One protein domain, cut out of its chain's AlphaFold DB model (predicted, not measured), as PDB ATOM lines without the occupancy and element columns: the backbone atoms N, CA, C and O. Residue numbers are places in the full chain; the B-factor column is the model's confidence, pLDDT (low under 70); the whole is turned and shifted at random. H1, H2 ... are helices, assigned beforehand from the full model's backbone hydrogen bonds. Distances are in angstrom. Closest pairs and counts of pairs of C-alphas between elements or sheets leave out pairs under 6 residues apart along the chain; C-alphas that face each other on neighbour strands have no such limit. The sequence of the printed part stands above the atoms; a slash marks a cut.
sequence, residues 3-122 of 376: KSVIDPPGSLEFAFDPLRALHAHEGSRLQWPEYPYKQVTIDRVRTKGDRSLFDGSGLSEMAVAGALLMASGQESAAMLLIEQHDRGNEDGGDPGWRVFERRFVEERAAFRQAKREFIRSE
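AT A GLANCE: This is residues 3 to 122 of the 376 residues of the protein "MORN repeat" of Phytophthora infestans (UniProt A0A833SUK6). Three shorter helices gather at one end of a long helix: H3 is in the middle of this cluster, crossing the first part of H5 on one side and crossing H2 and H4, which run the same way, on the other. H5 then runs on well past the cluster and makes most of the length, while the loosely wound residues 3 to 38, with the tiny H1 among them, run past its later part; the loop of residues 89 to 94 sticks out at the other end. The printed part has 120 residues, with five named helices in the order H1, H2, H3, H4, H5 and no named strand, and its class is all helix. It is compact, with a radius of gyration of the C-alphas of 15.2 A, yet elongated in outline, spanning 50 by 29 by 20 A.

HOW THE PARTS SIT: Residues 3 to 19 hold no named element, and H1, residues 20 to 23, follows them. H1 touches no helix and is apart from H2, H3, H4 and H5. A long link of 15 residues joins it to H2, residues 39 to 50. H2 touches H3, residues 61 to 70, with its residues 42 to 46 alone; the closest C-alphas are those of Ile 42 and Val 64, 6.1 A apart, and the lines are about perpendicular at 80 degrees. H2 also touches H4, residues 75 to 87, the closest C-alphas being those of Val 45 and Glu 75 at 6.3 A. These two run the same way at a shallow tilt of 34 degrees, only just short of steep. H3 touches H4, with the C-alphas of Ala 67 and Ala 78 the closest at 5.0 A; their lines are only just about perpendicular, at 71 degrees. H3 also touches H5, residues 97 to 122, with 22 pairs of C-alphas within 8 A. H5 touches H3 with residues 97 to 104 alone, and the closest C-alphas are those of Ala 63 and Glu 101, 4.2 A apart. H3 and H5 run the same way at a steep tilt of 69.8 degrees, only just short of about perpendicular. H4 and H5 only just touch, with 3 pairs of C-alphas within 8 A, the closest being those of Ile 82 and Trp 97 at 6.8 A. They run opposite ways at a steep tilt of 50 degrees. H2 and H5 are apart. In H2, H3, H4 and H5 every pair of O of residue i and N of residue i+4 is within hydrogen-bond range; H1 is too short for such a pair, and its one pair of O of residue i and N of residue i+3, Arg 20 and His 23, is within range.

IN THESE COORDINATES: The first printed C-alpha, Lys 3, is at (266.361, 278.204, 482.399). H1 begins at Arg 20, with its C-alpha at (264.418, 269.147, 468.299), and ends at His 23. H2, from Gln 39 to Asp 50, is 16.3 A long from first to last C-alpha. H3, from Glu 61 to Met 70, measures 14.6 A, and H4, from Glu 75 to Arg 87, 18.7 A. H5, the longest helix with 26 residues, measures 37.7 A from C-alpha 97 at (257.010, 296.887, 470.912) to C-alpha 122 at (278.768, 267.011, 478.126).

THE WHOLE: The two C-alphas farthest apart are those of Phe 54 and Glu 122, at 50.5 A. The printed part has no cut. The link from H3 to H4 is tight, those from H2 to H3 and from H4 to H5 are short, and that from H1 to H2 is long. The mean pLDDT of the printed part is 74.4; 39 residues are under 70, namely residues 7 to 11, 15 to 28, 50 to 58 and 86 to 96.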
ATOM      1  N   LYS A   3     267.135 277.354 481.503       81.25
ATOM      2  CA  LYS A   3     266.361 278.204 482.399       81.25
ATOM      3  C   LYS A   3     266.676 279.638 482.010       81.25
ATOM      4  O   LYS A   3     267.858 279.972 481.894       81.25
ATOM      5  N   SER A   4     265.639 280.435 481.784       78.44
ATOM      6  CA  SER A   4     265.793 281.864 481.539       78.44
ATOM      7  C   SER A   4     266.591 282.495 482.680       78.44
ATOM      8  O   SER A   4     266.278 282.310 483.855       78.44
ATOM      9  N   VAL A   5     267.665 283.199 482.323       74.50
ATOM     10  CA  VAL A   5     268.414 284.095 483.235       74.50
ATOM     11  C   VAL A   5     267.706 285.460 483.324       74.50
ATOM     12  O   VAL A   5     267.932 286.248 484.237       74.50
ATOM     13  N   ILE A   6     266.842 285.678 482.333       74.81
ATOM     14  CA  ILE A   6     265.908 286.751 482.042       74.81
ATOM     15  C   ILE A   6     264.856 287.019 483.121       74.81
ATOM     16  O   ILE A   6     264.547 288.140 483.531       74.81
ATOM     17  N   ASP A   7     264.187 285.921 483.452       69.56
ATOM     18  CA  ASP A   7     262.920 285.878 484.164       69.56
ATOM     19  C   ASP A   7     263.119 285.418 485.616       69.56
ATOM     20  O   ASP A   7     264.128 284.781 485.940       69.56
ATOM     21  N   PRO A   8     262.147 285.681 486.510       69.25
ATOM     22  CA  PRO A   8     262.128 285.055 487.822       69.25
ATOM     23  C   PRO A   8     262.269 283.527 487.697       69.25
ATOM     24  O   PRO A   8     261.723 282.928 486.760       69.25
ATOM     25  N   PRO A   9     262.984 282.875 488.632       59.22
ATOM     26  CA  PRO A   9     263.275 281.450 488.539       59.22
ATOM     27  C   PRO A   9     261.981 280.634 488.404       59.22
ATOM     28  O   PRO A   9     261.126 280.667 489.285       59.22
ATOM     29  N   GLY A  10     261.850 279.906 487.289       58.22
ATOM     30  CA  GLY A  10     260.705 279.038 486.980       58.22
ATOM     31  C   GLY A  10     259.680 279.598 485.983       58.22
ATOM     32  O   GLY A  10     258.757 278.875 485.625       58.22
ATOM     33  N   SER A  11     259.834 280.838 485.501       66.81
ATOM     34  CA  SER A  11     258.886 281.442 484.545       66.81
ATOM     35  C   SER A  11     259.048 280.929 483.106       66.81
ATOM     36  O   SER A  11     258.066 280.835 482.377       66.81
ATOM     37  N   LEU A  12     260.271 280.593 482.680       70.19
ATOM     38  CA  LEU A  12     260.549 280.093 481.331       70.19
ATOM     39  C   LEU A  12     261.647 279.018 481.376       70.19
ATOM     40  O   LEU A  12     262.834 279.309 481.543       70.19
ATOM     41  N   GLU A  13     261.241 277.754 481.227       73.19
ATOM     42  CA  GLU A  13     262.136 276.594 481.187       73.19
ATOM     43  C   GLU A  13     261.796 275.686 480.000       73.19
ATOM     44  O   GLU A  13     260.634 275.357 479.763       73.19
ATOM     45  N   PHE A  14     262.806 275.238 479.250       73.75
ATOM     46  CA  PHE A  14     262.620 274.206 478.225       73.75
ATOM     47  C   PHE A  14     263.884 273.368 478.014       73.75
ATOM     48  O   PHE A  14     265.011 273.794 478.270       73.75
ATOM     49  N   ALA A  15     263.719 272.114 477.588       69.62
ATOM     50  CA  ALA A  15     264.840 271.195 477.414       69.62
ATOM     51  C   ALA A  15     265.812 271.674 476.320       69.62
ATOM     52  O   ALA A  15     265.394 272.122 475.252       69.62
ATOM     53  N   PHE A  16     267.119 271.507 476.565       69.00
ATOM     54  CA  PHE A  16     268.105 271.498 475.486       69.00
ATOM     55  C   PHE A  16     267.917 270.177 474.753       69.00
ATOM     56  O   PHE A  16     268.588 269.203 475.071       69.00
ATOM     57  N   ASP A  17     266.944 270.106 473.859       62.19
ATOM     58  CA  ASP A  17     266.793 268.944 472.999       62.19
ATOM     59  C   ASP A  17     267.653 269.180 471.743       62.19
ATOM     60  O   ASP A  17     267.297 270.010 470.897       62.19
ATOM     61  N   PRO A  18     268.831 268.536 471.628       53.97
ATOM     62  CA  PRO A  18     269.699 268.699 470.469       53.97
ATOM     63  C   PRO A  18     269.070 268.145 469.181       53.97
ATOM     64  O   PRO A  18     269.475 268.577 468.104       53.97
ATOM     65  N   LEU A  19     268.075 267.253 469.276       52.09
ATOM     66  CA  LEU A  19     267.381 266.648 468.136       52.09
ATOM     67  C   LEU A  19     266.099 267.402 467.759       52.09
ATOM     68  O   LEU A  19     265.640 267.284 466.628       52.09
ATOM     69  N   ARG A  20     265.566 268.273 468.626       59.62
ATOM     70  CA  ARG A  20     264.418 269.147 468.299       59.62
ATOM     71  C   ARG A  20     264.672 270.083 467.116       59.62
ATOM     72  O   ARG A  20     263.726 270.452 466.432       59.62
ATOM     73  N   ALA A  21     265.932 270.404 466.818       52.16
ATOM     74  CA  ALA A  21     266.310 271.134 465.606       52.16
ATOM     75  C   ALA A  21     265.985 270.363 464.307       52.16
ATOM     76  O   ALA A  21     265.716 270.989 463.288       52.16
ATOM     77  N   LEU A  22     265.952 269.024 464.348       48.53
ATOM     78  CA  LEU A  22     265.500 268.172 463.236       48.53
ATOM     79  C   LEU A  22     263.967 268.141 463.116       48.53
ATOM     80  O   LEU A  22     263.436 267.729 462.091       48.53
ATOM     81  N   HIS A  23     263.256 268.600 464.149       47.78
ATOM     82  CA  HIS A  23     261.803 268.766 464.175       47.78
ATOM     83  C   HIS A  23     261.365 270.210 463.900       47.78
ATOM     84  O   HIS A  23     260.193 270.538 464.105       47.78
ATOM     85  N   ALA A  24     262.283 271.079 463.462       52.12
ATOM     86  CA  ALA A  24     261.939 272.432 463.056       52.12
ATOM     87  C   ALA A  24     260.833 272.365 461.994       52.12
ATOM     88  O   ALA A  24     260.970 271.696 460.972       52.12
ATOM     89  N   HIS A  25     259.709 273.027 462.257       56.06
ATOM     90  CA  HIS A  25     258.637 273.117 461.279       56.06
ATOM     91  C   HIS A  25     259.178 273.884 460.065       56.06
ATOM     92  O   HIS A  25     259.468 275.073 460.191       56.06
ATOM     93  N   GLU A  26     259.301 273.220 458.908       56.88
ATOM     94  CA  GLU A  26     259.858 273.763 457.649       56.88
ATOM     95  C   GLU A  26     259.245 275.114 457.209       56.88
ATOM     96  O   GLU A  26     259.817 275.810 456.378       56.88
ATOM     97  N   GLY A  27     258.105 275.519 457.785       62.34
ATOM     98  CA  GLY A  27     257.421 276.791 457.525       62.34
ATOM     99  C   GLY A  27     257.669 277.938 458.520       62.34
ATOM    100  O   GLY A  27     257.015 278.971 458.388       62.34
ATOM    101  N   SER A  28     258.543 277.796 459.526       69.19
ATOM    102  CA  SER A  28     258.852 278.897 460.461       69.19
ATOM    103  C   SER A  28     259.698 279.977 459.782       69.19
ATOM    104  O   SER A  28     260.795 279.700 459.304       69.19
ATOM    105  N   ARG A  29     259.213 281.224 459.766       73.81
ATOM    106  CA  ARG A  29     259.950 282.378 459.211       73.81
ATOM    107  C   ARG A  29     260.959 282.941 460.208       73.81
ATOM    108  O   ARG A  29     261.979 283.517 459.824       73.81
ATOM    109  N   LEU A  30     260.718 282.691 461.490       74.31
ATOM    110  CA  LEU A  30     261.633 282.983 462.576       74.31
ATOM    111  C   LEU A  30     262.922 282.147 462.442       74.31
ATOM    112  O   LEU A  30     262.890 280.918 462.487       74.31
ATOM    113  N   GLN A  31     264.082 282.807 462.365       72.00
ATOM    114  CA  GLN A  31     265.415 282.179 462.254       72.00
ATOM    115  C   GLN A  31     265.899 281.509 463.564       72.00
ATOM    116  O   GLN A  31     267.101 281.444 463.849       72.00
ATOM    117  N   TRP A  32     264.984 281.056 464.419       76.50
ATOM    118  CA  TRP A  32     265.282 280.375 465.678       76.50
ATOM    119  C   TRP A  32     264.566 279.017 465.722       76.50
ATOM    120  O   TRP A  32     263.439 278.936 466.200       76.50
ATOM    121  N   PRO A  33     265.217 277.946 465.227       70.38
ATOM    122  CA  PRO A  33     264.622 276.609 465.135       70.38
ATOM    123  C   PRO A  33     264.164 276.032 466.478       70.38
ATOM    124  O   PRO A  33     263.239 275.231 466.532       70.38
ATOM    125  N   GLU A  34     264.820 276.430 467.569       72.38
ATOM    126  CA  GLU A  34     264.508 275.976 468.924       72.38
ATOM    127  C   GLU A  34     263.437 276.819 469.630       72.38
ATOM    128  O   GLU A  34     263.178 276.599 470.814       72.38
ATOM    129  N   TYR A  35     262.818 277.775 468.929       78.62
ATOM    130  CA  TYR A  35     261.720 278.555 469.479       78.62
ATOM    131  C   TYR A  35     260.536 277.633 469.834       78.62
ATOM    132  O   TYR A  35     260.107 276.828 469.004       78.62
ATOM    133  N   PRO A  36     260.003 277.700 471.067       72.31
ATOM    134  CA  PRO A  36     259.089 276.677 471.571       72.31
ATOM    135  C   PRO A  36     257.673 276.743 470.980       72.31
ATOM    136  O   PRO A  36     256.932 275.765 471.109       72.31
ATOM    137  N   TYR A  37     257.290 277.854 470.338       79.88
ATOM    138  CA  TYR A  37     255.932 278.080 469.830       79.88
ATOM    139  C   TYR A  37     255.863 278.050 468.297       79.88
ATOM    140  O   TYR A  37     256.838 278.304 467.596       79.88
ATOM    141  N   LYS A  38     254.684 277.722 467.761       79.31
ATOM    142  CA  LYS A  38     254.465 277.573 466.314       79.31
ATOM    143  C   LYS A  38     254.300 278.932 465.630       79.31
ATOM    144  O   LYS A  38     253.677 279.830 466.192       79.31
ATOM    145  N   GLN A  39     254.720 279.020 464.365       82.69
ATOM    146  CA  GLN A  39     254.513 280.201 463.512       82.69
ATOM    147  C   GLN A  39     253.043 280.651 463.473       82.69
ATOM    148  O   GLN A  39     252.751 281.833 463.585       82.69
ATOM    149  N   VAL A  40     252.105 279.698 463.438       82.44
ATOM    150  CA  VAL A  40     250.658 279.971 463.458       82.44
ATOM    151  C   VAL A  40     250.234 280.790 464.685       82.44
ATOM    152  O   VAL A  40     249.339 281.624 464.588       82.44
ATOM    153  N   THR A  41     250.862 280.570 465.841       83.31
ATOM    154  CA  THR A  41     250.580 281.331 467.068       83.31
ATOM    155  C   THR A  41     251.101 282.763 466.951       83.31
ATOM    156  O   THR A  41     250.390 283.698 467.313       83.31
ATOM    157  N   ILE A  42     252.296 282.944 466.377       84.31
ATOM    158  CA  ILE A  42     252.871 284.265 466.085       84.31
ATOM    159  C   ILE A  42     251.953 285.029 465.120       84.31
ATOM    160  O   ILE A  42     251.555 286.154 465.409       84.31
ATOM    161  N   ASP A  43     251.539 284.398 464.020       84.19
ATOM    162  CA  ASP A  43     250.698 285.027 462.997       84.19
ATOM    163  C   ASP A  43     249.320 285.437 463.553       84.19
ATOM    164  O   ASP A  43     248.795 286.501 463.213       84.19
ATOM    165  N   ARG A  44     248.739 284.631 464.455       85.19
ATOM    166  CA  ARG A  44     247.474 284.949 465.143       85.19
ATOM    167  C   ARG A  44     247.594 286.166 466.051       85.19
ATOM    168  O   ARG A  44     246.725 287.033 465.992       85.19
ATOM    169  N   VAL A  45     248.628 286.221 466.892       84.62
ATOM    170  CA  VAL A  45     248.851 287.359 467.801       84.62
ATOM    171  C   VAL A  45     249.161 288.615 466.995       84.62
ATOM    172  O   VAL A  45     248.575 289.658 467.255       84.62
ATOM    173  N   ARG A  46     249.969 288.500 465.937       85.19
ATOM    174  CA  ARG A  46     250.261 289.603 465.018       85.19
ATOM    175  C   ARG A  46     248.999 290.172 464.364       85.19
ATOM    176  O   ARG A  46     248.758 291.369 464.437       85.19
ATOM    177  N   THR A  47     248.142 289.309 463.813       83.81
ATOM    178  CA  THR A  47     246.882 289.726 463.165       83.81
ATOM    179  C   THR A  47     245.916 290.406 464.143       83.81
ATOM    180  O   THR A  47     245.155 291.291 463.750       83.81
ATOM    181  N   LYS A  48     245.905 289.979 465.413       81.31
ATOM    182  CA  LYS A  48     245.081 290.586 466.469       81.31
ATOM    183  C   LYS A  48     245.668 291.918 466.955       81.31
ATOM    184  O   LYS A  48     244.898 292.849 467.157       81.31
ATOM    185  N   GLY A  49     246.991 292.013 467.097       72.06
ATOM    186  CA  GLY A  49     247.707 293.221 467.529       72.06
ATOM    187  C   GLY A  49     247.686 294.347 466.497       72.06
ATOM    188  O   GLY A  49     247.410 295.488 466.850       72.06
ATOM    189  N   ASP A  50     247.852 294.030 465.210       69.69
ATOM    190  CA  ASP A  50     247.830 295.029 464.126       69.69
ATOM    191  C   ASP A  50     246.466 295.729 463.988       69.69
ATOM    192  O   ASP A  50     246.393 296.866 463.536       69.69
ATOM    193  N   ARG A  51     245.367 295.092 464.424       61.28
ATOM    194  CA  ARG A  51     244.033 295.723 464.464       61.28
ATOM    195  C   ARG A  51     243.903 296.808 465.541       61.28
ATOM    196  O   ARG A  51     242.927 297.551 465.507       61.28
ATOM    197  N   SER A  52     244.843 296.876 466.485       56.22
ATOM    198  CA  SER A  52     244.858 297.830 467.601       56.22
ATOM    199  C   SER A  52     245.775 299.039 467.365       56.22
ATOM    200  O   SER A  52     245.703 300.003 468.126       56.22
ATOM    201  N   LEU A  53     246.641 299.009 466.346       55.69
ATOM    202  CA  LEU A  53     247.654 300.040 466.092       55.69
ATOM    203  C   LEU A  53     247.144 301.071 465.072       55.69
ATOM    204  O   LEU A  53     246.857 300.741 463.925       55.69
ATOM    205  N   PHE A  54     247.046 302.337 465.485       51.44
ATOM    206  CA  PHE A  54     246.476 303.432 464.684       51.44
ATOM    207  C   PHE A  54     247.433 304.058 463.645       51.44
ATOM    208  O   PHE A  54     247.000 304.928 462.896       51.44
ATOM    209  N   ASP A  55     248.698 303.624 463.554       50.69
ATOM    210  CA  ASP A  55     249.748 304.360 462.816       50.69
ATOM    211  C   ASP A  55     250.488 303.552 461.724       50.69
ATOM    212  O   ASP A  55     251.610 303.863 461.338       50.69
ATOM    213  N   GLY A  56     249.900 302.464 461.214       51.50
ATOM    214  CA  GLY A  56     250.398 301.779 460.003       51.50
ATOM    215  C   GLY A  56     251.789 301.116 460.084       51.50
ATOM    216  O   GLY A  56     252.205 300.469 459.120       51.50
ATOM    217  N   SER A  57     252.500 301.206 461.211       57.28
ATOM    218  CA  SER A  57     253.709 300.429 461.494       57.28
ATOM    219  C   SER A  57     253.322 299.107 462.166       57.28
ATOM    220  O   SER A  57     253.085 299.036 463.367       57.28
ATOM    221  N   GLY A  58     253.177 298.044 461.370       67.31
ATOM    222  CA  GLY A  58     252.777 296.727 461.881       67.31
ATOM    223  C   GLY A  58     253.792 296.125 462.860       67.31
ATOM    224  O   GLY A  58     254.999 296.355 462.743       67.31
ATOM    225  N   LEU A  59     253.312 295.302 463.798       77.44
ATOM    226  CA  LEU A  59     254.149 294.604 464.778       77.44
ATOM    227  C   LEU A  59     255.182 293.704 464.084       77.44
ATOM    228  O   LEU A  59     254.853 292.875 463.222       77.44
ATOM    229  N   SER A  60     256.447 293.841 464.495       84.94
ATOM    230  CA  SER A  60     257.531 292.949 464.070       84.94
ATOM    231  C   SER A  60     257.271 291.524 464.563       84.94
ATOM    232  O   SER A  60     256.826 291.298 465.689       84.94
ATOM    233  N   GLU A  61     257.614 290.538 463.735       85.12
ATOM    234  CA  GLU A  61     257.506 289.116 464.080       85.12
ATOM    235  C   GLU A  61     258.320 288.771 465.339       85.12
ATOM    236  O   GLU A  61     257.879 287.985 466.177       85.12
ATOM    237  N   MET A  62     259.472 289.426 465.519       85.62
ATOM    238  CA  MET A  62     260.325 289.267 466.701       85.62
ATOM    239  C   MET A  62     259.701 289.880 467.959       85.62
ATOM    240  O   MET A  62     259.859 289.322 469.044       85.62
ATOM    241  N   ALA A  63     258.959 290.982 467.827       85.19
ATOM    242  CA  ALA A  63     258.255 291.600 468.949       85.19
ATOM    243  C   ALA A  63     257.105 290.709 469.437       85.19
ATOM    244  O   ALA A  63     256.982 290.447 470.633       85.19
ATOM    245  N   VAL A  64     256.321 290.144 468.512       87.06
ATOM    246  CA  VAL A  64     255.266 289.173 468.846       87.06
ATOM    247  C   VAL A  64     255.858 287.914 469.480       87.06
ATOM    248  O   VAL A  64     255.333 287.406 470.472       87.06
ATOM    249  N   ALA A  65     256.982 287.430 468.948       85.69
ATOM    250  CA  ALA A  65     257.677 286.283 469.509       85.69
ATOM    251  C   ALA A  65     258.220 286.559 470.925       85.69
ATOM    252  O   ALA A  65     258.164 285.677 471.784       85.69
ATOM    253  N   GLY A  66     258.703 287.775 471.195       86.19
ATOM    254  CA  GLY A  66     259.117 288.221 472.527       86.19
ATOM    255  C   GLY A  66     257.963 288.317 473.519       86.19
ATOM    256  O   GLY A  66     258.071 287.799 474.630       86.19
ATOM    257  N   ALA A  67     256.831 288.890 473.106       85.62
ATOM    258  CA  ALA A  67     255.625 288.960 473.931       85.62
ATOM    259  C   ALA A  67     255.098 287.559 474.287       85.62
ATOM    260  O   ALA A  67     254.757 287.294 475.438       85.62
ATOM    261  N   LEU A  68     255.104 286.628 473.325       85.06
ATOM    262  CA  LEU A  68     254.742 285.227 473.556       85.06
ATOM    263  C   LEU A  68     255.714 284.499 474.494       85.06
ATOM    264  O   LEU A  68     255.266 283.650 475.261       85.06
ATOM    265  N   LEU A  69     257.015 284.808 474.472       83.56
ATOM    266  CA  LEU A  69     257.965 284.241 475.441       83.56
ATOM    267  C   LEU A  69     257.628 284.675 476.863       83.56
ATOM    268  O   LEU A  69     257.499 283.822 477.736       83.56
ATOM    269  N   MET A  70     257.422 285.975 477.075       81.62
ATOM    270  CA  MET A  70     257.102 286.514 478.400       81.62
ATOM    271  C   MET A  70     255.736 286.046 478.905       81.62
ATOM    272  O   MET A  70     255.565 285.770 480.087       81.62
ATOM    273  N   ALA A  71     254.772 285.879 477.999       84.06
ATOM    274  CA  ALA A  71     253.455 285.335 478.304       84.06
ATOM    275  C   ALA A  71     253.432 283.801 478.440       84.06
ATOM    276  O   ALA A  71     252.352 283.215 478.525       84.06
ATOM    277  N   SER A  72     254.586 283.120 478.395       80.69
ATOM    278  CA  SER A  72     254.667 281.651 478.431       80.69
ATOM    279  C   SER A  72     253.770 280.962 477.383       80.69
ATOM    280  O   SER A  72     253.168 279.918 477.629       80.69
ATOM    281  N   GLY A  73     253.640 281.574 476.201       76.56
ATOM    282  CA  GLY A  73     252.861 281.064 475.072       76.56
ATOM    283  C   GLY A  73     251.360 281.352 475.134       76.56
ATOM    284  O   GLY A  73     250.631 280.950 474.226       76.56
ATOM    285  N   GLN A  74     250.876 282.045 476.167       85.31
ATOM    286  CA  GLN A  74     249.468 282.415 476.278       85.31
ATOM    287  C   GLN A  74     249.141 283.604 475.364       85.31
ATOM    288  O   GLN A  74     249.541 284.736 475.631       85.31
ATOM    289  N   GLU A  75     248.363 283.362 474.300       86.06
ATOM    290  CA  GLU A  75     247.982 284.394 473.318       86.06
ATOM    291  C   GLU A  75     247.303 285.612 473.973       86.06
ATOM    292  O   GLU A  75     247.606 286.748 473.621       86.06
ATOM    293  N   SER A  76     246.393 285.391 474.929       85.75
ATOM    294  CA  SER A  76     245.647 286.464 475.605       85.75
ATOM    295  C   SER A  76     246.536 287.335 476.491       85.75
ATOM    296  O   SER A  76     246.372 288.551 476.508       85.75
ATOM    297  N   ALA A  77     247.495 286.732 477.196       84.69
ATOM    298  CA  ALA A  77     248.450 287.469 478.017       84.69
ATOM    299  C   ALA A  77     249.477 288.216 477.151       84.69
ATOM    300  O   ALA A  77     249.807 289.356 477.456       84.69
ATOM    301  N   ALA A  78     249.915 287.631 476.029       85.19
ATOM    302  CA  ALA A  78     250.789 288.310 475.072       85.19
ATOM    303  C   ALA A  78     250.109 289.547 474.461       85.19
ATOM    304  O   ALA A  78     250.725 290.604 474.381       85.19
ATOM    305  N   MET A  79     248.831 289.432 474.087       83.75
ATOM    306  CA  MET A  79     248.028 290.562 473.605       83.75
ATOM    307  C   MET A  79     247.883 291.659 474.663       83.75
ATOM    308  O   MET A  79     248.082 292.829 474.351       83.75
ATOM    309  N   LEU A  80     247.602 291.287 475.915       83.56
ATOM    310  CA  LEU A  80     247.494 292.240 477.020       83.56
ATOM    311  C   LEU A  80     248.809 293.001 477.251       83.56
ATOM    312  O   LEU A  80     248.779 294.209 477.462       83.56
ATOM    313  N   LEU A  81     249.955 292.314 477.185       82.56
ATOM    314  CA  LEU A  81     251.274 292.943 477.311       82.56
ATOM    315  C   LEU A  81     251.531 293.948 476.183       82.56
ATOM    316  O   LEU A  81     252.031 295.039 476.451       82.56
ATOM    317  N   ILE A  82     251.167 293.597 474.946       82.69
ATOM    318  CA  ILE A  82     251.290 294.483 473.782       82.69
ATOM    319  C   ILE A  82     250.411 295.732 473.969       82.69
ATOM    320  O   ILE A  82     250.922 296.846 473.910       82.69
ATOM    321  N   GLU A  83     249.131 295.560 474.314       79.62
ATOM    322  CA  GLU A  83     248.195 296.674 474.539       79.62
ATOM    323  C   GLU A  83     248.616 297.596 475.699       79.62
ATOM    324  O   GLU A  83     248.443 298.813 475.622       79.62
ATOM    325  N   GLN A  84     249.153 297.037 476.788       75.75
ATOM    326  CA  GLN A  84     249.616 297.811 477.945       75.75
ATOM    327  C   GLN A  84     250.840 298.671 477.613       75.75
ATOM    328  O   GLN A  84     250.909 299.821 478.047       75.75
ATOM    329  N   HIS A  85     251.787 298.137 476.839       70.50
ATOM    330  CA  HIS A  85     252.990 298.869 476.443       70.50
ATOM    331  C   HIS A  85     252.727 299.927 475.367       70.50
ATOM    332  O   HIS A  85     253.427 300.939 475.349       70.50
ATOM    333  N   ASP A  86     251.704 299.747 474.529       66.69
ATOM    334  CA  ASP A  86     251.303 300.752 473.539       66.69
ATOM    335  C   ASP A  86     250.610 301.967 474.187       66.69
ATOM    336  O   ASP A  86     250.819 303.097 473.749       66.69
ATOM    337  N   ARG A  87     249.847 301.776 475.278       61.88
ATOM    338  CA  ARG A  87     249.204 302.881 476.027       61.88
ATOM    339  C   ARG A  87     250.168 303.712 476.875       61.88
ATOM    340  O   ARG A  87     249.824 304.820 477.263       61.88
ATOM    341  N   GLY A  88     251.350 303.185 477.193       55.03
ATOM    342  CA  GLY A  88     252.350 303.867 478.020       55.03
ATOM    343  C   GLY A  88     253.270 304.833 477.261       55.03
ATOM    344  O   GLY A  88     254.183 305.376 477.874       55.03
ATOM    345  N   ASN A  89     253.079 305.020 475.949       56.53
ATOM    346  CA  ASN A  89     254.035 305.705 475.070       56.53
ATOM    347  C   ASN A  89     253.631 307.145 474.683       56.53
ATOM    348  O   ASN A  89     253.912 307.591 473.571       56.53
ATOM    349  N   GLU A  90     252.968 307.877 475.583       52.94
ATOM    350  CA  GLU A  90     252.551 309.273 475.347       52.94
ATOM    351  C   GLU A  90     253.721 310.290 475.424       52.94
ATOM    352  O   GLU A  90     253.581 311.409 474.937       52.94
ATOM    353  N   ASP A  91     254.905 309.891 475.920       52.06
ATOM    354  CA  ASP A  91     256.052 310.781 476.209       52.06
ATOM    355  C   ASP A  91     257.282 310.609 475.277       52.06
ATOM    356  O   ASP A  91     258.433 310.764 475.690       52.06
ATOM    357  N   GLY A  92     257.079 310.299 473.991       56.00
ATOM    358  CA  GLY A  92     258.131 310.425 472.961       56.00
ATOM    359  C   GLY A  92     259.313 309.440 473.045       56.00
ATOM    360  O   GLY A  92     260.384 309.721 472.499       56.00
ATOM    361  N   GLY A  93     259.139 308.297 473.716       58.59
ATOM    362  CA  GLY A  93     260.121 307.207 473.786       58.59
ATOM    363  C   GLY A  93     260.080 306.232 472.597       58.59
ATOM    364  O   GLY A  93     259.204 306.291 471.734       58.59
ATOM    365  N   ASP A  94     261.056 305.311 472.558       58.12
ATOM    366  CA  ASP A  94     261.110 304.187 471.607       58.12
ATOM    367  C   ASP A  94     259.760 303.430 471.576       58.12
ATOM    368  O   ASP A  94     259.207 303.176 472.646       58.12
ATOM    369  N   PRO A  95     259.235 303.011 470.402       65.94
ATOM    370  CA  PRO A  95     257.968 302.282 470.318       65.94
ATOM    371  C   PRO A  95     257.916 301.099 471.294       65.94
ATOM    372  O   PRO A  95     258.838 300.280 471.304       65.94
ATOM    373  N   GLY A  96     256.841 300.985 472.083       66.94
ATOM    374  CA  GLY A  96     256.708 299.996 473.166       66.94
ATOM    375  C   GLY A  96     257.003 298.551 472.741       66.94
ATOM    376  O   GLY A  96     257.597 297.778 473.494       66.94
ATOM    377  N   TRP A  97     256.718 298.202 471.482       70.75
ATOM    378  CA  TRP A  97     257.010 296.887 470.912       70.75
ATOM    379  C   TRP A  97     258.511 296.553 470.763       70.75
ATOM    380  O   TRP A  97     258.865 295.371 470.718       70.75
ATOM    381  N   ARG A  98     259.421 297.545 470.743       78.25
ATOM    382  CA  ARG A  98     260.886 297.323 470.690       78.25
ATOM    383  C   ARG A  98     261.426 296.648 471.949       78.25
ATOM    384  O   ARG A  98     262.452 295.968 471.893       78.25
ATOM    385  N   VAL A  99     260.738 296.799 473.083       81.00
ATOM    386  CA  VAL A  99     261.086 296.120 474.341       81.00
ATOM    387  C   VAL A  99     260.962 294.605 474.174       81.00
ATOM    388  O   VAL A  99     261.850 293.858 474.586       81.00
ATOM    389  N   PHE A 100     259.912 294.145 473.489       84.19
ATOM    390  CA  PHE A 100     259.688 292.722 473.232       84.19
ATOM    391  C   PHE A 100     260.703 292.141 472.249       84.19
ATOM    392  O   PHE A 100     261.188 291.028 472.446       84.19
ATOM    393  N   GLU A 101     261.069 292.900 471.218       84.00
ATOM    394  CA  GLU A 101     262.103 292.494 470.264       84.00
ATOM    395  C   GLU A 101     263.472 292.358 470.940       84.00
ATOM    396  O   GLU A 101     264.154 291.345 470.768       84.00
ATOM    397  N   ARG A 102     263.847 293.330 471.781       84.38
ATOM    398  CA  ARG A 102     265.078 293.267 472.577       84.38
ATOM    399  C   ARG A 102     265.084 292.044 473.487       84.38
ATOM    400  O   ARG A 102     266.042 291.274 473.456       84.38
ATOM    401  N   ARG A 103     263.985 291.813 474.212       83.12
ATOM    402  CA  ARG A 103     263.827 290.650 475.091       83.12
ATOM    403  C   ARG A 103     263.988 289.336 474.337       83.12
ATOM    404  O   ARG A 103     264.701 288.447 474.787       83.12
ATOM    405  N   PHE A 104     263.362 289.225 473.171       85.94
ATOM    406  CA  PHE A 104     263.472 288.054 472.310       85.94
ATOM    407  C   PHE A 104     264.919 287.793 471.858       85.94
ATOM    408  O   PHE A 104     265.380 286.650 471.875       85.94
ATOM    409  N   VAL A 105     265.650 288.840 471.462       85.38
ATOM    410  CA  VAL A 105     267.051 288.728 471.025       85.38
ATOM    411  C   VAL A 105     267.972 288.342 472.182       85.38
ATOM    412  O   VAL A 105     268.818 287.460 472.009       85.38
ATOM    413  N   GLU A 106     267.800 288.960 473.349       85.81
ATOM    414  CA  GLU A 106     268.577 288.667 474.557       85.81
ATOM    415  C   GLU A 106     268.354 287.225 475.027       85.81
ATOM    416  O   GLU A 106     269.322 286.489 475.228       85.81
ATOM    417  N   GLU A 107     267.100 286.775 475.090       84.12
ATOM    418  CA  GLU A 107     266.753 285.409 475.497       84.12
ATOM    419  C   GLU A 107     267.304 284.371 474.508       84.12
ATOM    420  O   GLU A 107     267.886 283.351 474.886       84.12
ATOM    421  N   ARG A 108     267.219 284.660 473.204       84.19
ATOM    422  CA  ARG A 108     267.809 283.818 472.155       84.19
ATOM    423  C   ARG A 108     269.332 283.738 472.270       84.19
ATOM    424  O   ARG A 108     269.910 282.672 472.023       84.19
ATOM    425  N   ALA A 109     270.000 284.840 472.605       84.75
ATOM    426  CA  ALA A 109     271.445 284.867 472.816       84.75
ATOM    427  C   ALA A 109     271.841 284.065 474.067       84.75
ATOM    428  O   ALA A 109     272.725 283.207 473.982       84.75
ATOM    429  N   ALA A 110     271.130 284.267 475.180       84.94
ATOM    430  CA  ALA A 110     271.331 283.546 476.431       84.94
ATOM    431  C   ALA A 110     271.108 282.033 476.261       84.94
ATOM    432  O   ALA A 110     271.947 281.229 476.680       84.94
ATOM    433  N   PHE A 111     270.055 281.624 475.546       83.88
ATOM    434  CA  PHE A 111     269.815 280.222 475.197       83.88
ATOM    435  C   PHE A 111     270.976 279.615 474.406       83.88
ATOM    436  O   PHE A 111     271.457 278.523 474.719       83.88
ATOM    437  N   ARG A 112     271.456 280.317 473.371       84.00
ATOM    438  CA  ARG A 112     272.572 279.841 472.538       84.00
ATOM    439  C   ARG A 112     273.851 279.668 473.346       84.00
ATOM    440  O   ARG A 112     274.566 278.689 473.130       84.00
ATOM    441  N   GLN A 113     274.142 280.597 474.251       86.00
ATOM    442  CA  GLN A 113     275.293 280.494 475.138       86.00
ATOM    443  C   GLN A 113     275.161 279.286 476.069       86.00
ATOM    444  O   GLN A 113     276.040 278.422 476.069       86.00
ATOM    445  N   ALA A 114     274.029 279.157 476.760       85.50
ATOM    446  CA  ALA A 114     273.791 278.056 477.684       85.50
ATOM    447  C   ALA A 114     273.809 276.684 476.972       85.50
ATOM    448  O   ALA A 114     274.363 275.714 477.490       85.50
ATOM    449  N   LYS A 115     273.306 276.601 475.731       83.81
ATOM    450  CA  LYS A 115     273.396 275.394 474.889       83.81
ATOM    451  C   LYS A 115     274.846 275.048 474.538       83.81
ATOM    452  O   LYS A 115     275.219 273.877 474.580       83.81
ATOM    453  N   ARG A 116     275.683 276.039 474.202       85.31
ATOM    454  CA  ARG A 116     277.117 275.819 473.923       85.31
ATOM    455  C   ARG A 116     277.861 275.323 475.158       85.31
ATOM    456  O   ARG A 116     278.674 274.411 475.039       85.31
ATOM    457  N   GLU A 117     277.580 275.901 476.320       87.56
ATOM    458  CA  GLU A 117     278.179 275.496 477.595       87.56
ATOM    459  C   GLU A 117     277.749 274.082 477.989       87.56
ATOM    460  O   GLU A 117     278.600 273.255 478.321       87.56
ATOM    461  N   PHE A 118     276.462 273.757 477.835       86.25
ATOM    462  CA  PHE A 118     275.955 272.403 478.027       86.25
ATOM    463  C   PHE A 118     276.676 271.400 477.117       86.25
ATOM    464  O   PHE A 118     277.264 270.446 477.618       86.25
ATOM    465  N   ILE A 119     276.735 271.656 475.803       85.75
ATOM    466  CA  ILE A 119     277.433 270.778 474.849       85.75
ATOM    467  C   ILE A 119     278.913 270.635 475.213       85.75
ATOM    468  O   ILE A 119     279.457 269.538 475.127       85.75
ATOM    469  N   ARG A 120     279.581 271.722 475.616       88.75
ATOM    470  CA  ARG A 120     280.986 271.681 476.033       88.75
ATOM    471  C   ARG A 120     281.168 270.802 477.270       88.75
ATOM    472  O   ARG A 120     282.055 269.955 477.264       88.75
ATOM    473  N   SER A 121     280.336 270.983 478.296       89.38
ATOM    474  CA  SER A 121     280.410 270.184 479.522       89.38
ATOM    475  C   SER A 121     280.122 268.706 479.264       89.38
ATOM    476  O   SER A 121     280.851 267.850 479.754       89.38
ATOM    477  N   GLU A 122     279.128 268.393 478.434       88.69
ATOM    478  CA  GLU A 122     278.768 267.011 478.126       88.69
ATOM    479  C   GLU A 122     279.842 266.329 477.276       88.69
ATOM    480  O   GLU A 122     280.252 265.211 477.576       88.69
TER     481      GLU A 122